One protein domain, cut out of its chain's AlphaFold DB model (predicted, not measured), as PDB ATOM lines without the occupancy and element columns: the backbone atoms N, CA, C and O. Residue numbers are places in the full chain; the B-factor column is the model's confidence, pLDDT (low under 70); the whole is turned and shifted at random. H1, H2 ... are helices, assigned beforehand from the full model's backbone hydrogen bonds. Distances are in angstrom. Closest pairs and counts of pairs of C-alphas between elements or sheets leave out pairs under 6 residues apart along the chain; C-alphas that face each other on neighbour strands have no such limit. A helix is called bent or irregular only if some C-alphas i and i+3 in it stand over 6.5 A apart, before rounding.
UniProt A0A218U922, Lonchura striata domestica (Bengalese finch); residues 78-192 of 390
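Overview. This is residues 78 to 192 of the 390 residues of a protein of Lonchura striata domestica (Bengalese finch) (UniProt A0A218U922). What shape do these atoms make? At one end of an elongated, loose model two long helices, H3 and H4, cross steeply as an X, while at the other end the helix H1 lies by itself, touching no helix. Between these ends H5 lies nearest to the middle, and long stretches with no named element, residues 90 to 106 and 178 to 192, make up much of the rest. What is it built of? The printed part has 115 residues with five named helices, in the order H1, H2, H3, H4, H5, and no named strand; the class is all helix. The radius of gyration of the C-alphas is 18.3 A, and the C-alphas span 56 by 30 by 23 A.

Along the chain. Where do the first helices lie? H1, residues 78 to 89, begins at C-alpha 78 at (-64.214, 170.927, -1.238) and is 15.8 A long. H2 is residues 107 to 110, four residues. Where is the longest helix? H3, residues 117 to 142, is 37.4 A long and begins at C-alpha 117 at (-81.193, 171.177, -21.974). It is neither bent nor irregular, but only just: C-alphas 129 and 132 are 6.2 A apart. What follows it? H4, residues 149 to 165, is 24.2 A long. H5, residues 168 to 177, is 15.6 A long and ends at C-alpha 177 at (-63.455, 180.380, -9.756).

Arrangement. What is near H1 and H2? H1 is apart from H2, H3, H4 and H5. H2 is apart from H3 and H4, and it is close but not clearly touching to H5, where the closest C-alphas, those of Gln 110 and Gln 168, are 7.9 A apart. How do H3 and H4 stand? They touch, H3 with residues 123 to 135 alone, and the closest C-alphas, those of Gly 131 and Ala 156, are 3.9 A apart. They run opposite ways at a steep tilt of 54 degrees. Where does H5 stand? H4 and H5 meet only through their link, and H3 and H5 are apart. What do the backbones show? Each O i to N i+4 pair is within hydrogen-bond range in H1 and H4, against 20 of 22 in H3 and 3 of 6 in H5; H2 is too short for such a pair, and its 1 O i to N i+3 pair is within range.

Size, cuts and confidence. How far does it reach? The two C-alphas farthest apart, those of Leu 99 and Gly 143, are 57.1 A apart. Is the printed part whole, and which links are long? It has no cut, and the link from H1 to H2, with 17 residues, is long. Where is confidence low? The mean pLDDT of the printed part is 70.6, and residues 88 to 119 and 167 to 192 are under 70.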
ATOM      1  N   ILE A  78     -62.964 171.694  -1.131       74.75
ATOM      2  CA  ILE A  78     -64.214 170.927  -1.238       74.75
ATOM      3  C   ILE A  78     -65.170 171.201  -0.076       74.75
ATOM      4  O   ILE A  78     -66.375 171.317  -0.277       74.75
ATOM      5  N   PHE A  79     -64.645 171.353   1.140       78.12
ATOM      6  CA  PHE A  79     -65.462 171.562   2.332       78.12
ATOM      7  C   PHE A  79     -66.051 172.972   2.382       78.12
ATOM      8  O   PHE A  79     -67.223 173.126   2.717       78.12
ATOM      9  N   CYS A  80     -65.277 173.983   1.980       74.50
ATOM     10  CA  CYS A  80     -65.748 175.362   1.869       74.50
ATOM     11  C   CYS A  80     -66.868 175.469   0.828       74.50
ATOM     12  O   CYS A  80     -67.910 176.077   1.085       74.50
ATOM     13  N   VAL A  81     -66.679 174.820  -0.326       72.25
ATOM     14  CA  VAL A  81     -67.691 174.755  -1.383       72.25
ATOM     15  C   VAL A  81     -68.927 174.018  -0.877       72.25
ATOM     16  O   VAL A  81     -70.015 174.578  -0.934       72.25
ATOM     17  N   LEU A  82     -68.786 172.818  -0.308       75.38
ATOM     18  CA  LEU A  82     -69.912 172.045   0.227       75.38
ATOM     19  C   LEU A  82     -70.708 172.824   1.274       75.38
ATOM     20  O   LEU A  82     -71.932 172.853   1.202       75.38
ATOM     21  N   GLN A  83     -70.042 173.509   2.203       76.75
ATOM     22  CA  GLN A  83     -70.713 174.319   3.218       76.75
ATOM     23  C   GLN A  83     -71.506 175.477   2.596       76.75
ATOM     24  O   GLN A  83     -72.666 175.709   2.955       76.75
ATOM     25  N   HIS A  84     -70.912 176.181   1.629       73.19
ATOM     26  CA  HIS A  84     -71.604 177.233   0.891       73.19
ATOM     27  C   HIS A  84     -72.808 176.668   0.125       73.19
ATOM     28  O   HIS A  84     -73.907 177.218   0.202       73.19
ATOM     29  N   LEU A  85     -72.639 175.531  -0.551       71.75
ATOM     30  CA  LEU A  85     -73.712 174.862  -1.278       71.75
ATOM     31  C   LEU A  85     -74.850 174.447  -0.342       71.75
ATOM     32  O   LEU A  85     -76.000 174.772  -0.614       71.75
ATOM     33  N   PHE A  86     -74.549 173.815   0.791       74.12
ATOM     34  CA  PHE A  86     -75.555 173.407   1.769       74.12
ATOM     35  C   PHE A  86     -76.336 174.605   2.320       74.12
ATOM     36  O   PHE A  86     -77.568 174.592   2.295       74.12
ATOM     37  N   SER A  87     -75.648 175.676   2.723       72.06
ATOM     38  CA  SER A  87     -76.307 176.886   3.238       72.06
ATOM     39  C   SER A  87     -77.203 177.572   2.196       72.06
ATOM     40  O   SER A  87     -78.329 177.969   2.500       72.06
ATOM     41  N   ALA A  88     -76.750 177.658   0.942       69.31
ATOM     42  CA  ALA A  88     -77.499 178.301  -0.129       69.31
ATOM     43  C   ALA A  88     -78.654 177.434  -0.656       69.31
ATOM     44  O   ALA A  88     -79.665 177.965  -1.125       69.31
ATOM     45  N   TRP A  89     -78.517 176.106  -0.624       66.25
ATOM     46  CA  TRP A  89     -79.416 175.192  -1.329       66.25
ATOM     47  C   TRP A  89     -80.475 174.546  -0.440       66.25
ATOM     48  O   TRP A  89     -81.610 174.420  -0.896       66.25
ATOM     49  N   PHE A  90     -80.191 174.216   0.825       63.00
ATOM     50  CA  PHE A  90     -81.202 173.614   1.715       63.00
ATOM     51  C   PHE A  90     -82.315 174.585   2.143       63.00
ATOM     52  O   PHE A  90     -83.362 174.165   2.645       63.00
ATOM     53  N   SER A  91     -82.147 175.879   1.858       60.88
ATOM     54  CA  SER A  91     -83.230 176.866   1.921       60.88
ATOM     55  C   SER A  91     -84.341 176.600   0.891       60.88
ATOM     56  O   SER A  91     -85.460 177.090   1.051       60.88
ATOM     57  N   LYS A  92     -84.066 175.810  -0.160       66.69
ATOM     58  CA  LYS A  92     -84.992 175.575  -1.268       66.69
ATOM     59  C   LYS A  92     -85.848 174.320  -1.036       66.69
ATOM     60  O   LYS A  92     -85.307 173.233  -0.840       66.69
ATOM     61  N   PRO A  93     -87.187 174.424  -1.128       60.62
ATOM     62  CA  PRO A  93     -88.097 173.335  -0.766       60.62
ATOM     63  C   PRO A  93     -87.990 172.108  -1.685       60.62
ATOM     64  O   PRO A  93     -88.155 170.994  -1.214       60.62
ATOM     65  N   TYR A  94     -87.646 172.287  -2.965       62.97
ATOM     66  CA  TYR A  94     -87.575 171.193  -3.945       62.97
ATOM     67  C   TYR A  94     -86.344 170.282  -3.801       62.97
ATOM     68  O   TYR A  94     -86.272 169.250  -4.461       62.97
ATOM     69  N   LEU A  95     -85.358 170.664  -2.982       62.91
ATOM     70  CA  LEU A  95     -84.153 169.862  -2.736       62.91
ATOM     71  C   LEU A  95     -84.267 168.998  -1.470       62.91
ATOM     72  O   LEU A  95     -83.390 168.175  -1.231       62.91
ATOM     73  N   ARG A  96     -85.332 169.165  -0.671       61.38
ATOM     74  CA  ARG A  96     -85.551 168.391   0.565       61.38
ATOM     75  C   ARG A  96     -85.900 166.927   0.301       61.38
ATOM     76  O   ARG A  96     -85.589 166.083   1.130       61.38
ATOM     77  N   ASP A  97     -86.473 166.636  -0.864       59.81
ATOM     78  CA  ASP A  97     -86.913 165.287  -1.244       59.81
ATOM     79  C   ASP A  97     -85.852 164.517  -2.058       59.81
ATOM     80  O   ASP A  97     -86.141 163.489  -2.672       59.81
ATOM     81  N   ILE A  98     -84.610 165.016  -2.113       64.00
ATOM     82  CA  ILE A  98     -83.521 164.375  -2.856       64.00
ATOM     83  C   ILE A  98     -82.805 163.360  -1.968       64.00
ATOM     84  O   ILE A  98     -82.309 163.690  -0.898       64.00
ATOM     85  N   LEU A  99     -82.706 162.125  -2.464       60.09
ATOM     86  CA  LEU A  99     -82.112 161.002  -1.741       60.09
ATOM     87  C   LEU A  99     -80.580 161.074  -1.639       60.09
ATOM     88  O   LEU A  99     -80.016 160.726  -0.609       60.09
ATOM     89  N   TYR A 100     -79.896 161.488  -2.709       64.88
ATOM     90  CA  TYR A 100     -78.441 161.638  -2.724       64.88
ATOM     91  C   TYR A 100     -77.995 162.658  -3.774       64.88
ATOM     92  O   TYR A 100     -78.651 162.847  -4.801       64.88
ATOM     93  N   PHE A 101     -76.841 163.280  -3.535       69.12
ATOM     94  CA  PHE A 101     -76.172 164.153  -4.493       69.12
ATOM     95  C   PHE A 101     -74.896 163.487  -4.990       69.12
ATOM     96  O   PHE A 101     -74.030 163.111  -4.202       69.12
ATOM     97  N   LYS A 102     -74.763 163.369  -6.311       68.56
ATOM     98  CA  LYS A 102     -73.530 162.896  -6.934       68.56
ATOM     99  C   LYS A 102     -72.650 164.095  -7.279       68.56
ATOM    100  O   LYS A 102     -72.964 164.853  -8.192       68.56
ATOM    101  N   LEU A 103     -71.567 164.268  -6.524       64.44
ATOM    102  CA  LEU A 103     -70.649 165.410  -6.649       64.44
ATOM    103  C   LEU A 103     -69.637 165.243  -7.790       64.44
ATOM    104  O   LEU A 103     -69.134 166.234  -8.311       64.44
ATOM    105  N   TYR A 104     -69.357 164.005  -8.207       60.72
ATOM    106  CA  TYR A 104     -68.368 163.715  -9.239       60.72
ATOM    107  C   TYR A 104     -68.981 162.994 -10.441       60.72
ATOM    108  O   TYR A 104     -69.658 161.972 -10.313       60.72
ATOM    109  N   HIS A 105     -68.693 163.512 -11.634       56.75
ATOM    110  CA  HIS A 105     -68.967 162.833 -12.893       56.75
ATOM    111  C   HIS A 105     -67.641 162.675 -13.646       56.75
ATOM    112  O   HIS A 105     -67.018 163.690 -13.963       56.75
ATOM    113  N   PRO A 106     -67.190 161.448 -13.957       54.69
ATOM    114  CA  PRO A 106     -65.848 161.212 -14.479       54.69
ATOM    115  C   PRO A 106     -65.591 161.963 -15.789       54.69
ATOM    116  O   PRO A 106     -66.415 161.941 -16.711       54.69
ATOM    117  N   LYS A 107     -64.401 162.572 -15.883       48.22
ATOM    118  CA  LYS A 107     -63.931 163.406 -17.009       48.22
ATOM    119  C   LYS A 107     -64.072 162.716 -18.381       48.22
ATOM    120  O   LYS A 107     -64.359 163.367 -19.382       48.22
ATOM    121  N   ARG A 108     -63.966 161.379 -18.428       41.91
ATOM    122  CA  ARG A 108     -64.116 160.560 -19.652       41.91
ATOM    123  C   ARG A 108     -65.551 160.515 -20.197       41.91
ATOM    124  O   ARG A 108     -65.741 160.475 -21.406       41.91
ATOM    125  N   LEU A 109     -66.562 160.563 -19.327       47.12
ATOM    126  CA  LEU A 109     -67.981 160.594 -19.715       47.12
ATOM    127  C   LEU A 109     -68.495 162.024 -19.954       47.12
ATOM    128  O   LEU A 109     -69.596 162.203 -20.470       47.12
ATOM    129  N   GLN A 110     -67.703 163.043 -19.606       50.06
ATOM    130  CA  GLN A 110     -68.000 164.440 -19.931       50.06
ATOM    131  C   GLN A 110     -67.723 164.760 -21.410       50.06
ATOM    132  O   GLN A 110     -68.405 165.608 -21.964       50.06
ATOM    133  N   HIS A 111     -66.803 164.044 -22.074       46.59
ATOM    134  CA  HIS A 111     -66.441 164.268 -23.486       46.59
ATOM    135  C   HIS A 111     -67.541 163.923 -24.500       46.59
ATOM    136  O   HIS A 111     -67.514 164.412 -25.629       46.59
ATOM    137  N   TYR A 112     -68.516 163.088 -24.134       43.41
ATOM    138  CA  TYR A 112     -69.632 162.810 -25.032       43.41
ATOM    139  C   TYR A 112     -70.546 164.034 -25.120       43.41
ATOM    140  O   TYR A 112     -70.786 164.722 -24.128       43.41
ATOM    141  N   PHE A 113     -71.092 164.295 -26.311       46.62
ATOM    142  CA  PHE A 113     -72.154 165.271 -26.566       46.62
ATOM    143  C   PHE A 113     -73.402 164.978 -25.698       46.62
ATOM    144  O   PHE A 113     -74.429 164.500 -26.165       46.62
ATOM    145  N   ASN A 114     -73.332 165.269 -24.401       49.72
ATOM    146  CA  ASN A 114     -74.413 165.080 -23.451       49.72
ATOM    147  C   ASN A 114     -75.447 166.200 -23.613       49.72
ATOM    148  O   ASN A 114     -75.326 167.263 -23.012       49.72
ATOM    149  N   ARG A 115     -76.435 165.994 -24.486       51.00
ATOM    150  CA  ARG A 115     -77.462 166.966 -24.909       51.00
ATOM    151  C   ARG A 115     -78.438 167.356 -23.778       51.00
ATOM    152  O   ARG A 115     -79.650 167.297 -23.951       51.00
ATOM    153  N   LYS A 116     -77.930 167.739 -22.603       54.91
ATOM    154  CA  LYS A 116     -78.723 168.238 -21.480       54.91
ATOM    155  C   LYS A 116     -79.261 169.636 -21.830       54.91
ATOM    156  O   LYS A 116     -78.493 170.476 -22.307       54.91
ATOM    157  N   PRO A 117     -80.547 169.924 -21.572       57.59
ATOM    158  CA  PRO A 117     -81.193 171.177 -21.974       57.59
ATOM    159  C   PRO A 117     -80.553 172.414 -21.327       57.59
ATOM    160  O   PRO A 117     -80.360 173.425 -21.997       57.59
ATOM    161  N   ILE A 118     -80.111 172.300 -20.068       59.97
ATOM    162  CA  ILE A 118     -79.385 173.361 -19.348       59.97
ATOM    163  C   ILE A 118     -78.109 173.794 -20.095       59.97
ATOM    164  O   ILE A 118     -77.713 174.955 -20.052       59.97
ATOM    165  N   ARG A 119     -77.476 172.862 -20.817       63.34
ATOM    166  CA  ARG A 119     -76.199 173.083 -21.499       63.34
ATOM    167  C   ARG A 119     -76.378 173.781 -22.843       63.34
ATOM    168  O   ARG A 119     -75.572 174.633 -23.190       63.34
ATOM    169  N   ILE A 120     -77.455 173.462 -23.563       70.50
ATOM    170  CA  ILE A 120     -77.842 174.188 -24.783       70.50
ATOM    171  C   ILE A 120     -78.179 175.637 -24.426       70.50
ATOM    172  O   ILE A 120     -77.787 176.553 -25.142       70.50
ATOM    173  N   LEU A 121     -78.850 175.848 -23.289       71.88
ATOM    174  CA  LEU A 121     -79.189 177.186 -22.819       71.88
ATOM    175  C   LEU A 121     -77.948 177.990 -22.409       71.88
ATOM    176  O   LEU A 121     -77.852 179.158 -22.766       71.88
ATOM    177  N   GLY A 122     -76.978 177.370 -21.726       75.06
ATOM    178  CA  GLY A 122     -75.696 178.009 -21.410       75.06
ATOM    179  C   GLY A 122     -74.884 178.366 -22.660       75.06
ATOM    180  O   GLY A 122     -74.355 179.468 -22.753       75.06
ATOM    181  N   TRP A 123     -74.850 177.475 -23.653       78.81
ATOM    182  CA  TRP A 123     -74.175 177.707 -24.934       78.81
ATOM    183  C   TRP A 123     -74.820 178.838 -25.748       78.81
ATOM    184  O   TRP A 123     -74.130 179.739 -26.224       78.81
ATOM    185  N   LEU A 124     -76.153 178.848 -25.836       82.38
ATOM    186  CA  LEU A 124     -76.907 179.951 -26.434       82.38
ATOM    187  C   LEU A 124     -76.704 181.258 -25.660       82.38
ATOM    188  O   LEU A 124     -76.513 182.306 -26.269       82.38
ATOM    189  N   GLY A 125     -76.711 181.201 -24.326       84.31
ATOM    190  CA  GLY A 125     -76.486 182.355 -23.456       84.31
ATOM    191  C   GLY A 125     -75.096 182.963 -23.639       84.31
ATOM    192  O   GLY A 125     -74.973 184.180 -23.745       84.31
ATOM    193  N   LEU A 126     -74.064 182.125 -23.759       84.88
ATOM    194  CA  LEU A 126     -72.696 182.556 -24.036       84.88
ATOM    195  C   LEU A 126     -72.610 183.288 -25.381       84.88
ATOM    196  O   LEU A 126     -72.053 184.381 -25.445       84.88
ATOM    197  N   GLY A 127     -73.225 182.727 -26.429       87.62
ATOM    198  CA  GLY A 127     -73.298 183.361 -27.746       87.62
ATOM    199  C   GLY A 127     -74.033 184.703 -27.728       87.62
ATOM    200  O   GLY A 127     -73.556 185.688 -28.294       87.62
ATOM    201  N   LEU A 128     -75.171 184.761 -27.032       89.38
ATOM    202  CA  LEU A 128     -75.981 185.973 -26.893       89.38
ATOM    203  C   LEU A 128     -75.294 187.063 -26.064       89.38
ATOM    204  O   LEU A 128     -75.541 188.240 -26.312       89.38
ATOM    205  N   PHE A 129     -74.438 186.698 -25.108       89.25
ATOM    206  CA  PHE A 129     -73.686 187.656 -24.298       89.25
ATOM    207  C   PHE A 129     -72.396 188.122 -24.987       89.25
ATOM    208  O   PHE A 129     -72.167 189.325 -25.114       89.25
ATOM    209  N   LEU A 130     -71.560 187.200 -25.481       89.44
ATOM    210  CA  LEU A 130     -70.289 187.565 -26.116       89.44
ATOM    211  C   LEU A 130     -70.484 188.230 -27.479       89.44
ATOM    212  O   LEU A 130     -69.694 189.102 -27.832       89.44
ATOM    213  N   GLY A 131     -71.527 187.868 -28.233       92.19
ATOM    214  CA  GLY A 131     -71.797 188.434 -29.556       92.19
ATOM    215  C   GLY A 131     -71.865 189.969 -29.553       92.19
ATOM    216  O   GLY A 131     -71.065 190.609 -30.245       92.19
ATOM    217  N   PRO A 132     -72.757 190.594 -28.760       91.38
ATOM    218  CA  PRO A 132     -72.841 192.047 -28.637       91.38
ATOM    219  C   PRO A 132     -71.578 192.679 -28.047       91.38
ATOM    220  O   PRO A 132     -71.134 193.706 -28.550       91.38
ATOM    221  N   VAL A 133     -70.967 192.066 -27.025       92.69
ATOM    222  CA  VAL A 133     -69.762 192.603 -26.366       92.69
ATOM    223  C   VAL A 133     -68.590 192.694 -27.348       92.69
ATOM    224  O   VAL A 133     -67.987 193.758 -27.489       92.69
ATOM    225  N   LEU A 134     -68.312 191.614 -28.084       92.88
ATOM    226  CA  LEU A 134     -67.259 191.576 -29.104       92.88
ATOM    227  C   LEU A 134     -67.571 192.510 -30.277       92.88
ATOM    228  O   LEU A 134     -66.678 193.175 -30.795       92.88
ATOM    229  N   SER A 135     -68.844 192.619 -30.657       90.81
ATOM    230  CA  SER A 135     -69.284 193.533 -31.716       90.81
ATOM    231  C   SER A 135     -69.088 194.995 -31.337       90.81
ATOM    232  O   SER A 135     -68.605 195.783 -32.148       90.81
ATOM    233  N   CYS A 136     -69.430 195.364 -30.103       89.62
ATOM    234  CA  CYS A 136     -69.197 196.699 -29.565       89.62
ATOM    235  C   CYS A 136     -67.701 197.002 -29.467       89.62
ATOM    236  O   CYS A 136     -67.280 198.074 -29.894       89.62
ATOM    237  N   ALA A 137     -66.894 196.054 -28.978       92.00
ATOM    238  CA  ALA A 137     -65.441 196.198 -28.915       92.00
ATOM    239  C   ALA A 137     -64.827 196.401 -30.313       92.00
ATOM    240  O   ALA A 137     -63.998 197.289 -30.503       92.00
ATOM    241  N   TYR A 138     -65.290 195.641 -31.309       92.56
ATOM    242  CA  TYR A 138     -64.871 195.792 -32.701       92.56
ATOM    243  C   TYR A 138     -65.276 197.153 -33.284       92.56
ATOM    244  O   TYR A 138     -64.459 197.838 -33.896       92.56
ATOM    245  N   CYS A 139     -66.524 197.582 -33.077       90.38
ATOM    246  CA  CYS A 139     -66.994 198.880 -33.559       90.38
ATOM    247  C   CYS A 139     -66.258 200.045 -32.896       90.38
ATOM    248  O   CYS A 139     -65.943 201.013 -33.583       90.38
ATOM    249  N   TRP A 140     -65.934 199.930 -31.607       90.94
ATOM    250  CA  TRP A 140     -65.109 200.904 -30.900       90.94
ATOM    251  C   TRP A 140     -63.688 200.963 -31.476       90.94
ATOM    252  O   TRP A 140     -63.215 202.046 -31.812       90.94
ATOM    253  N   ALA A 141     -63.046 199.811 -31.691       90.88
ATOM    254  CA  ALA A 141     -61.693 199.738 -32.246       90.88
ATOM    255  C   ALA A 141     -61.593 200.265 -33.691       90.88
ATOM    256  O   ALA A 141     -60.585 200.858 -34.066       90.88
ATOM    257  N   VAL A 142     -62.637 200.069 -34.502       90.94
ATOM    258  CA  VAL A 142     -62.685 200.491 -35.917       90.94
ATOM    259  C   VAL A 142     -63.338 201.878 -36.091       90.94
ATOM    260  O   VAL A 142     -63.431 202.388 -37.205       90.94
ATOM    261  N   GLY A 143     -63.796 202.517 -35.008       85.44
ATOM    262  CA  GLY A 143     -64.436 203.838 -35.053       85.44
ATOM    263  C   GLY A 143     -65.795 203.860 -35.768       85.44
ATOM    264  O   GLY A 143     -66.184 204.879 -36.340       85.44
ATOM    265  N   ARG A 144     -66.528 202.740 -35.778       83.88
ATOM    266  CA  ARG A 144     -67.875 202.652 -36.365       83.88
ATOM    267  C   ARG A 144     -68.943 203.150 -35.392       83.88
ATOM    268  O   ARG A 144     -68.899 202.851 -34.205       83.88
ATOM    269  N   ALA A 145     -69.970 203.806 -35.937       79.00
ATOM    270  CA  ALA A 145     -71.080 204.395 -35.178       79.00
ATOM    271  C   ALA A 145     -71.948 203.384 -34.394       79.00
ATOM    272  O   ALA A 145     -72.723 203.789 -33.534       79.00
ATOM    273  N   GLY A 146     -71.826 202.079 -34.663       81.88
ATOM    274  CA  GLY A 146     -72.484 201.036 -33.876       81.88
ATOM    275  C   GLY A 146     -72.364 199.634 -34.481       81.88
ATOM    276  O   GLY A 146     -71.934 199.492 -35.635       81.88
ATOM    277  N   PRO A 147     -72.719 198.589 -33.712       85.56
ATOM    278  CA  PRO A 147     -72.735 197.211 -34.186       85.56
ATOM    279  C   PRO A 147     -73.935 196.956 -35.106       85.56
ATOM    280  O   PRO A 147     -75.074 197.277 -34.772       85.56
ATOM    281  N   SER A 148     -73.691 196.358 -36.275       89.88
ATOM    282  CA  SER A 148     -74.768 195.870 -37.142       89.88
ATOM    283  C   SER A 148     -75.245 194.491 -36.683       89.88
ATOM    284  O   SER A 148     -74.456 193.691 -36.180       89.88
ATOM    285  N   TRP A 149     -76.522 194.174 -36.909       88.56
ATOM    286  CA  TRP A 149     -77.096 192.870 -36.546       88.56
ATOM    287  C   TRP A 149     -76.339 191.682 -37.157       88.56
ATOM    288  O   TRP A 149     -76.136 190.678 -36.480       88.56
ATOM    289  N   CYS A 150     -75.849 191.807 -38.395       91.75
ATOM    290  CA  CYS A 150     -75.039 190.764 -39.032       91.75
ATOM    291  C   CYS A 150     -73.698 190.544 -38.319       91.75
ATOM    292  O   CYS A 150     -73.239 189.412 -38.220       91.75
ATOM    293  N   LEU A 151     -73.080 191.614 -37.810       89.69
ATOM    294  CA  LEU A 151     -71.822 191.536 -37.067       89.69
ATOM    295  C   LEU A 151     -72.041 190.867 -35.700       89.69
ATOM    296  O   LEU A 151     -71.275 189.987 -35.320       89.69
ATOM    297  N   VAL A 152     -73.137 191.218 -35.017       91.56
ATOM    298  CA  VAL A 152     -73.552 190.583 -33.753       91.56
ATOM    299  C   VAL A 152     -73.821 189.096 -33.943       91.56
ATOM    300  O   VAL A 152     -73.309 188.286 -33.174       91.56
ATOM    301  N   ALA A 153     -74.562 188.724 -34.988       91.62
ATOM    302  CA  ALA A 153     -74.831 187.326 -35.308       91.62
ATOM    303  C   ALA A 153     -73.545 186.554 -35.645       91.62
ATOM    304  O   ALA A 153     -73.367 185.429 -35.182       91.62
ATOM    305  N   PHE A 154     -72.626 187.168 -36.399       93.50
ATOM    306  CA  PHE A 154     -71.332 186.572 -36.720       93.50
ATOM    307  C   PHE A 154     -70.507 186.296 -35.457       93.50
ATOM    308  O   PHE A 154     -70.062 185.167 -35.261       93.50
ATOM    309  N   PHE A 155     -70.347 187.283 -34.569       92.19
ATOM    310  CA  PHE A 155     -69.594 187.100 -33.325       92.19
ATOM    311  C   PHE A 155     -70.286 186.150 -32.340       92.19
ATOM    312  O   PHE A 155     -69.602 185.388 -31.656       92.19
ATOM    313  N   ALA A 156     -71.621 186.131 -32.301       92.00
ATOM    314  CA  ALA A 156     -72.376 185.164 -31.511       92.00
ATOM    315  C   ALA A 156     -72.085 183.729 -31.977       92.00
ATOM    316  O   ALA A 156     -71.612 182.916 -31.185       92.00
ATOM    317  N   LEU A 157     -72.252 183.438 -33.273       91.94
ATOM    318  CA  LEU A 157     -71.959 182.117 -33.844       91.94
ATOM    319  C   LEU A 157     -70.481 181.737 -33.702       91.94
ATOM    320  O   LEU A 157     -70.168 180.597 -33.368       91.94
ATOM    321  N   TYR A 158     -69.573 182.694 -33.898       91.25
ATOM    322  CA  TYR A 158     -68.141 182.484 -33.713       91.25
ATOM    323  C   TYR A 158     -67.813 182.063 -32.275       91.25
ATOM    324  O   TYR A 158     -67.121 181.071 -32.074       91.25
ATOM    325  N   SER A 159     -68.351 182.765 -31.272       88.62
ATOM    326  CA  SER A 159     -68.132 182.422 -29.860       88.62
ATOM    327  C   SER A 159     -68.747 181.071 -29.475       88.62
ATOM    328  O   SER A 159     -68.143 180.312 -28.717       88.62
ATOM    329  N   MET A 160     -69.897 180.727 -30.060       85.56
ATOM    330  CA  MET A 160     -70.543 179.428 -29.879       85.56
ATOM    331  C   MET A 160     -69.667 178.290 -30.415       85.56
ATOM    332  O   MET A 160     -69.385 177.347 -29.676       85.56
ATOM    333  N   VAL A 161     -69.161 178.401 -31.645       86.56
ATOM    334  CA  VAL A 161     -68.262 177.396 -32.245       86.56
ATOM    335  C   VAL A 161     -66.920 177.341 -31.513       86.56
ATOM    336  O   VAL A 161     -66.402 176.260 -31.243       86.56
ATOM    337  N   LEU A 162     -66.367 178.490 -31.123       84.69
ATOM    338  CA  LEU A 162     -65.109 178.551 -30.381       84.69
ATOM    339  C   LEU A 162     -65.219 177.846 -29.021       84.69
ATOM    340  O   LEU A 162     -64.298 177.134 -28.636       84.69
ATOM    341  N   SER A 163     -66.353 177.981 -28.325       77.00
ATOM    342  CA  SER A 163     -66.597 177.276 -27.058       77.00
ATOM    343  C   SER A 163     -66.690 175.752 -27.213       77.00
ATOM    344  O   SER A 163     -66.368 175.020 -26.278       77.00
ATOM    345  N   GLU A 164     -67.070 175.259 -28.397       77.94
ATOM    346  CA  GLU A 164     -67.028 173.829 -28.715       77.94
ATOM    347  C   GLU A 164     -65.603 173.364 -29.060       77.94
ATOM    348  O   GLU A 164     -65.210 172.269 -28.661       77.94
ATOM    349  N   LEU A 165     -64.814 174.207 -29.740       74.81
ATOM    350  CA  LEU A 165     -63.441 173.905 -30.174       74.81
ATOM    351  C   LEU A 165     -62.403 173.953 -29.048       74.81
ATOM    352  O   LEU A 165     -61.526 173.096 -28.994       74.81
ATOM    353  N   VAL A 166     -62.494 174.937 -28.147       71.88
ATOM    354  CA  VAL A 166     -61.604 175.062 -26.972       71.88
ATOM    355  C   VAL A 166     -61.803 173.884 -26.008       71.88
ATOM    356  O   VAL A 166     -60.924 173.561 -25.212       71.88
ATOM    357  N   GLY A 167     -62.918 173.169 -26.148       61.72
ATOM    358  CA  GLY A 167     -63.214 171.976 -25.384       61.72
ATOM    359  C   GLY A 167     -63.849 172.316 -24.042       61.72
ATOM    360  O   GLY A 167     -63.521 173.290 -23.367       61.72
ATOM    361  N   GLN A 168     -64.770 171.447 -23.633       58.53
ATOM    362  CA  GLN A 168     -65.577 171.573 -22.414       58.53
ATOM    363  C   GLN A 168     -64.745 171.609 -21.118       58.53
ATOM    364  O   GLN A 168     -65.280 171.921 -20.057       58.53
ATOM    365  N   HIS A 169     -63.448 171.299 -21.204       57.22
ATOM    366  CA  HIS A 169     -62.540 171.208 -20.071       57.22
ATOM    367  C   HIS A 169     -62.348 172.558 -19.368       57.22
ATOM    368  O   HIS A 169     -62.537 172.638 -18.159       57.22
ATOM    369  N   TYR A 170     -62.098 173.627 -20.128       57.38
ATOM    370  CA  TYR A 170     -61.838 174.952 -19.561       57.38
ATOM    371  C   TYR A 170     -63.105 175.622 -19.018       57.38
ATOM    372  O   TYR A 170     -63.058 176.337 -18.024       57.38
ATOM    373  N   GLY A 171     -64.266 175.360 -19.632       59.25
ATOM    374  CA  GLY A 171     -65.542 175.915 -19.174       59.25
ATOM    375  C   GLY A 171     -65.966 175.400 -17.797       59.25
ATOM    376  O   GLY A 171     -66.584 176.140 -17.038       59.25
ATOM    377  N   LEU A 172     -65.615 174.155 -17.463       57.53
ATOM    378  CA  LEU A 172     -65.846 173.601 -16.130       57.53
ATOM    379  C   LEU A 172     -64.837 174.146 -15.119       57.53
ATOM    380  O   LEU A 172     -65.251 174.486 -14.022       57.53
ATOM    381  N   GLU A 173     -63.568 174.321 -15.505       58.31
ATOM    382  CA  GLU A 173     -62.540 174.959 -14.664       58.31
ATOM    383  C   GLU A 173     -62.907 176.401 -14.282       58.31
ATOM    384  O   GLU A 173     -62.709 176.813 -13.143       58.31
ATOM    385  N   LEU A 174     -63.559 177.144 -15.183       58.81
ATOM    386  CA  LEU A 174     -64.123 178.466 -14.883       58.81
ATOM    387  C   LEU A 174     -65.178 178.436 -13.763       58.81
ATOM    388  O   LEU A 174     -65.314 179.420 -13.038       58.81
ATOM    389  N   CYS A 175     -65.901 177.327 -13.573       58.62
ATOM    390  CA  CYS A 175     -66.842 177.193 -12.459       58.62
ATOM    391  C   CYS A 175     -66.144 177.035 -11.102       58.62
ATOM    392  O   CYS A 175     -66.761 177.346 -10.086       58.62
ATOM    393  N   HIS A 176     -64.870 176.623 -11.067       60.38
ATOM    394  CA  HIS A 176     -64.095 176.568  -9.821       60.38
ATOM    395  C   HIS A 176     -63.686 177.965  -9.328       60.38
ATOM    396  O   HIS A 176     -63.296 178.116  -8.178       60.38
ATOM    397  N   LEU A 177     -63.820 179.014 -10.151       57.69
ATOM    398  CA  LEU A 177     -63.455 180.380  -9.756       57.69
ATOM    399  C   LEU A 177     -64.385 180.974  -8.692       57.69
ATOM    400  O   LEU A 177     -63.992 181.912  -7.998       57.69
ATOM    401  N   HIS A 178     -65.631 180.498  -8.588       58.66
ATOM    402  CA  HIS A 178     -66.553 181.006  -7.580       58.66
ATOM    403  C   HIS A 178     -67.609 179.965  -7.164       58.66
ATOM    404  O   HIS A 178     -68.294 179.423  -8.034       58.66
ATOM    405  N   PRO A 179     -67.878 179.782  -5.853       56.19
ATOM    406  CA  PRO A 179     -68.852 178.811  -5.328       56.19
ATOM    407  C   PRO A 179     -70.284 178.926  -5.881       56.19
ATOM    408  O   PRO A 179     -71.064 177.979  -5.825       56.19
ATOM    409  N   VAL A 180     -70.656 180.087  -6.420       57.09
ATOM    410  CA  VAL A 180     -71.987 180.351  -7.012       57.09
ATOM    411  C   VAL A 180     -72.135 179.761  -8.420       57.09
ATOM    412  O   VAL A 180     -73.252 179.599  -8.904       57.09
ATOM    413  N   LEU A 181     -71.027 179.433  -9.086       55.53
ATOM    414  CA  LEU A 181     -71.031 178.889 -10.446       55.53
ATOM    415  C   LEU A 181     -71.283 177.375 -10.477       55.53
ATOM    416  O   LEU A 181     -71.564 176.816 -11.540       55.53
ATOM    417  N   TYR A 182     -71.234 176.710  -9.320       61.06
ATOM    418  CA  TYR A 182     -71.633 175.315  -9.194       61.06
ATOM    419  C   TYR A 182     -73.145 175.186  -9.396       61.06
ATOM    420  O   TYR A 182     -73.943 175.848  -8.735       61.06
ATOM    421  N   ASN A 183     -73.544 174.300 -10.306       60.78
ATOM    422  CA  ASN A 183     -74.943 174.014 -10.603       60.78
ATOM    423  C   ASN A 183     -75.257 172.546 -10.322       60.78
ATOM    424  O   ASN A 183     -74.558 171.654 -10.802       60.78
ATOM    425  N   VAL A 184     -76.362 172.295  -9.615       59.22
ATOM    426  CA  VAL A 184     -76.948 170.952  -9.521       59.22
ATOM    427  C   VAL A 184     -77.840 170.726 -10.722       59.22
ATOM    428  O   VAL A 184     -78.733 171.521 -11.014       59.22
ATOM    429  N   VAL A 185     -77.622 169.610 -11.399       59.22
ATOM    430  CA  VAL A 185     -78.456 169.170 -12.512       59.22
ATOM    431  C   VAL A 185     -78.975 167.778 -12.167       59.22
ATOM    432  O   VAL A 185     -78.198 166.984 -11.633       59.22
ATOM    433  N   PRO A 186     -80.249 167.449 -12.463       56.44
ATOM    434  CA  PRO A 186     -80.740 166.087 -12.295       56.44
ATOM    435  C   PRO A 186     -79.840 165.116 -13.059       56.44
ATOM    436  O   PRO A 186     -79.490 165.348 -14.227       56.44
ATOM    437  N   ASP A 187     -79.423 164.052 -12.376       51.66
ATOM    438  CA  ASP A 187     -78.524 163.085 -12.980       51.66
ATOM    439  C   ASP A 187     -79.256 162.277 -14.062       51.66
ATOM    440  O   ASP A 187     -80.451 161.980 -13.981       51.66
ATOM    441  N   SER A 188     -78.521 161.935 -15.114       48.53
ATOM    442  CA  SER A 188     -78.958 160.908 -16.055       48.53
ATOM    443  C   SER A 188     -78.912 159.561 -15.338       48.53
ATOM    444  O   SER A 188     -78.001 159.343 -14.552       48.53
ATOM    445  N   LYS A 189     -79.863 158.662 -15.620       46.34
ATOM    446  CA  LYS A 189     -80.063 157.336 -14.988       46.34
ATOM    447  C   LYS A 189     -78.893 156.339 -15.181       46.34
ATOM    448  O   LYS A 189     -79.124 155.187 -15.540       46.34
ATOM    449  N   CYS A 190     -77.642 156.761 -15.024       46.59
ATOM    450  CA  CYS A 190     -76.455 155.946 -15.223       46.59
ATOM    451  C   CYS A 190     -75.839 155.533 -13.882       46.59
ATOM    452  O   CYS A 190     -75.854 156.270 -12.900       46.59
ATOM    453  N   CYS A 191     -75.336 154.304 -13.873       44.72
ATOM    454  CA  CYS A 191     -75.070 153.469 -12.715       44.72
ATOM    455  C   CYS A 191     -74.068 154.063 -11.713       44.72
ATOM    456  O   CYS A 191     -72.884 154.198 -12.011       44.72
ATOM    457  N   MET A 192     -74.527 154.283 -10.483       42.31
ATOM    458  CA  MET A 192     -73.773 153.876  -9.294       42.31
ATOM    459  C   MET A 192     -74.298 152.483  -8.918       42.31
ATOM    460  O   MET A 192     -75.495 152.368  -8.650       42.31
TER     461      MET A 192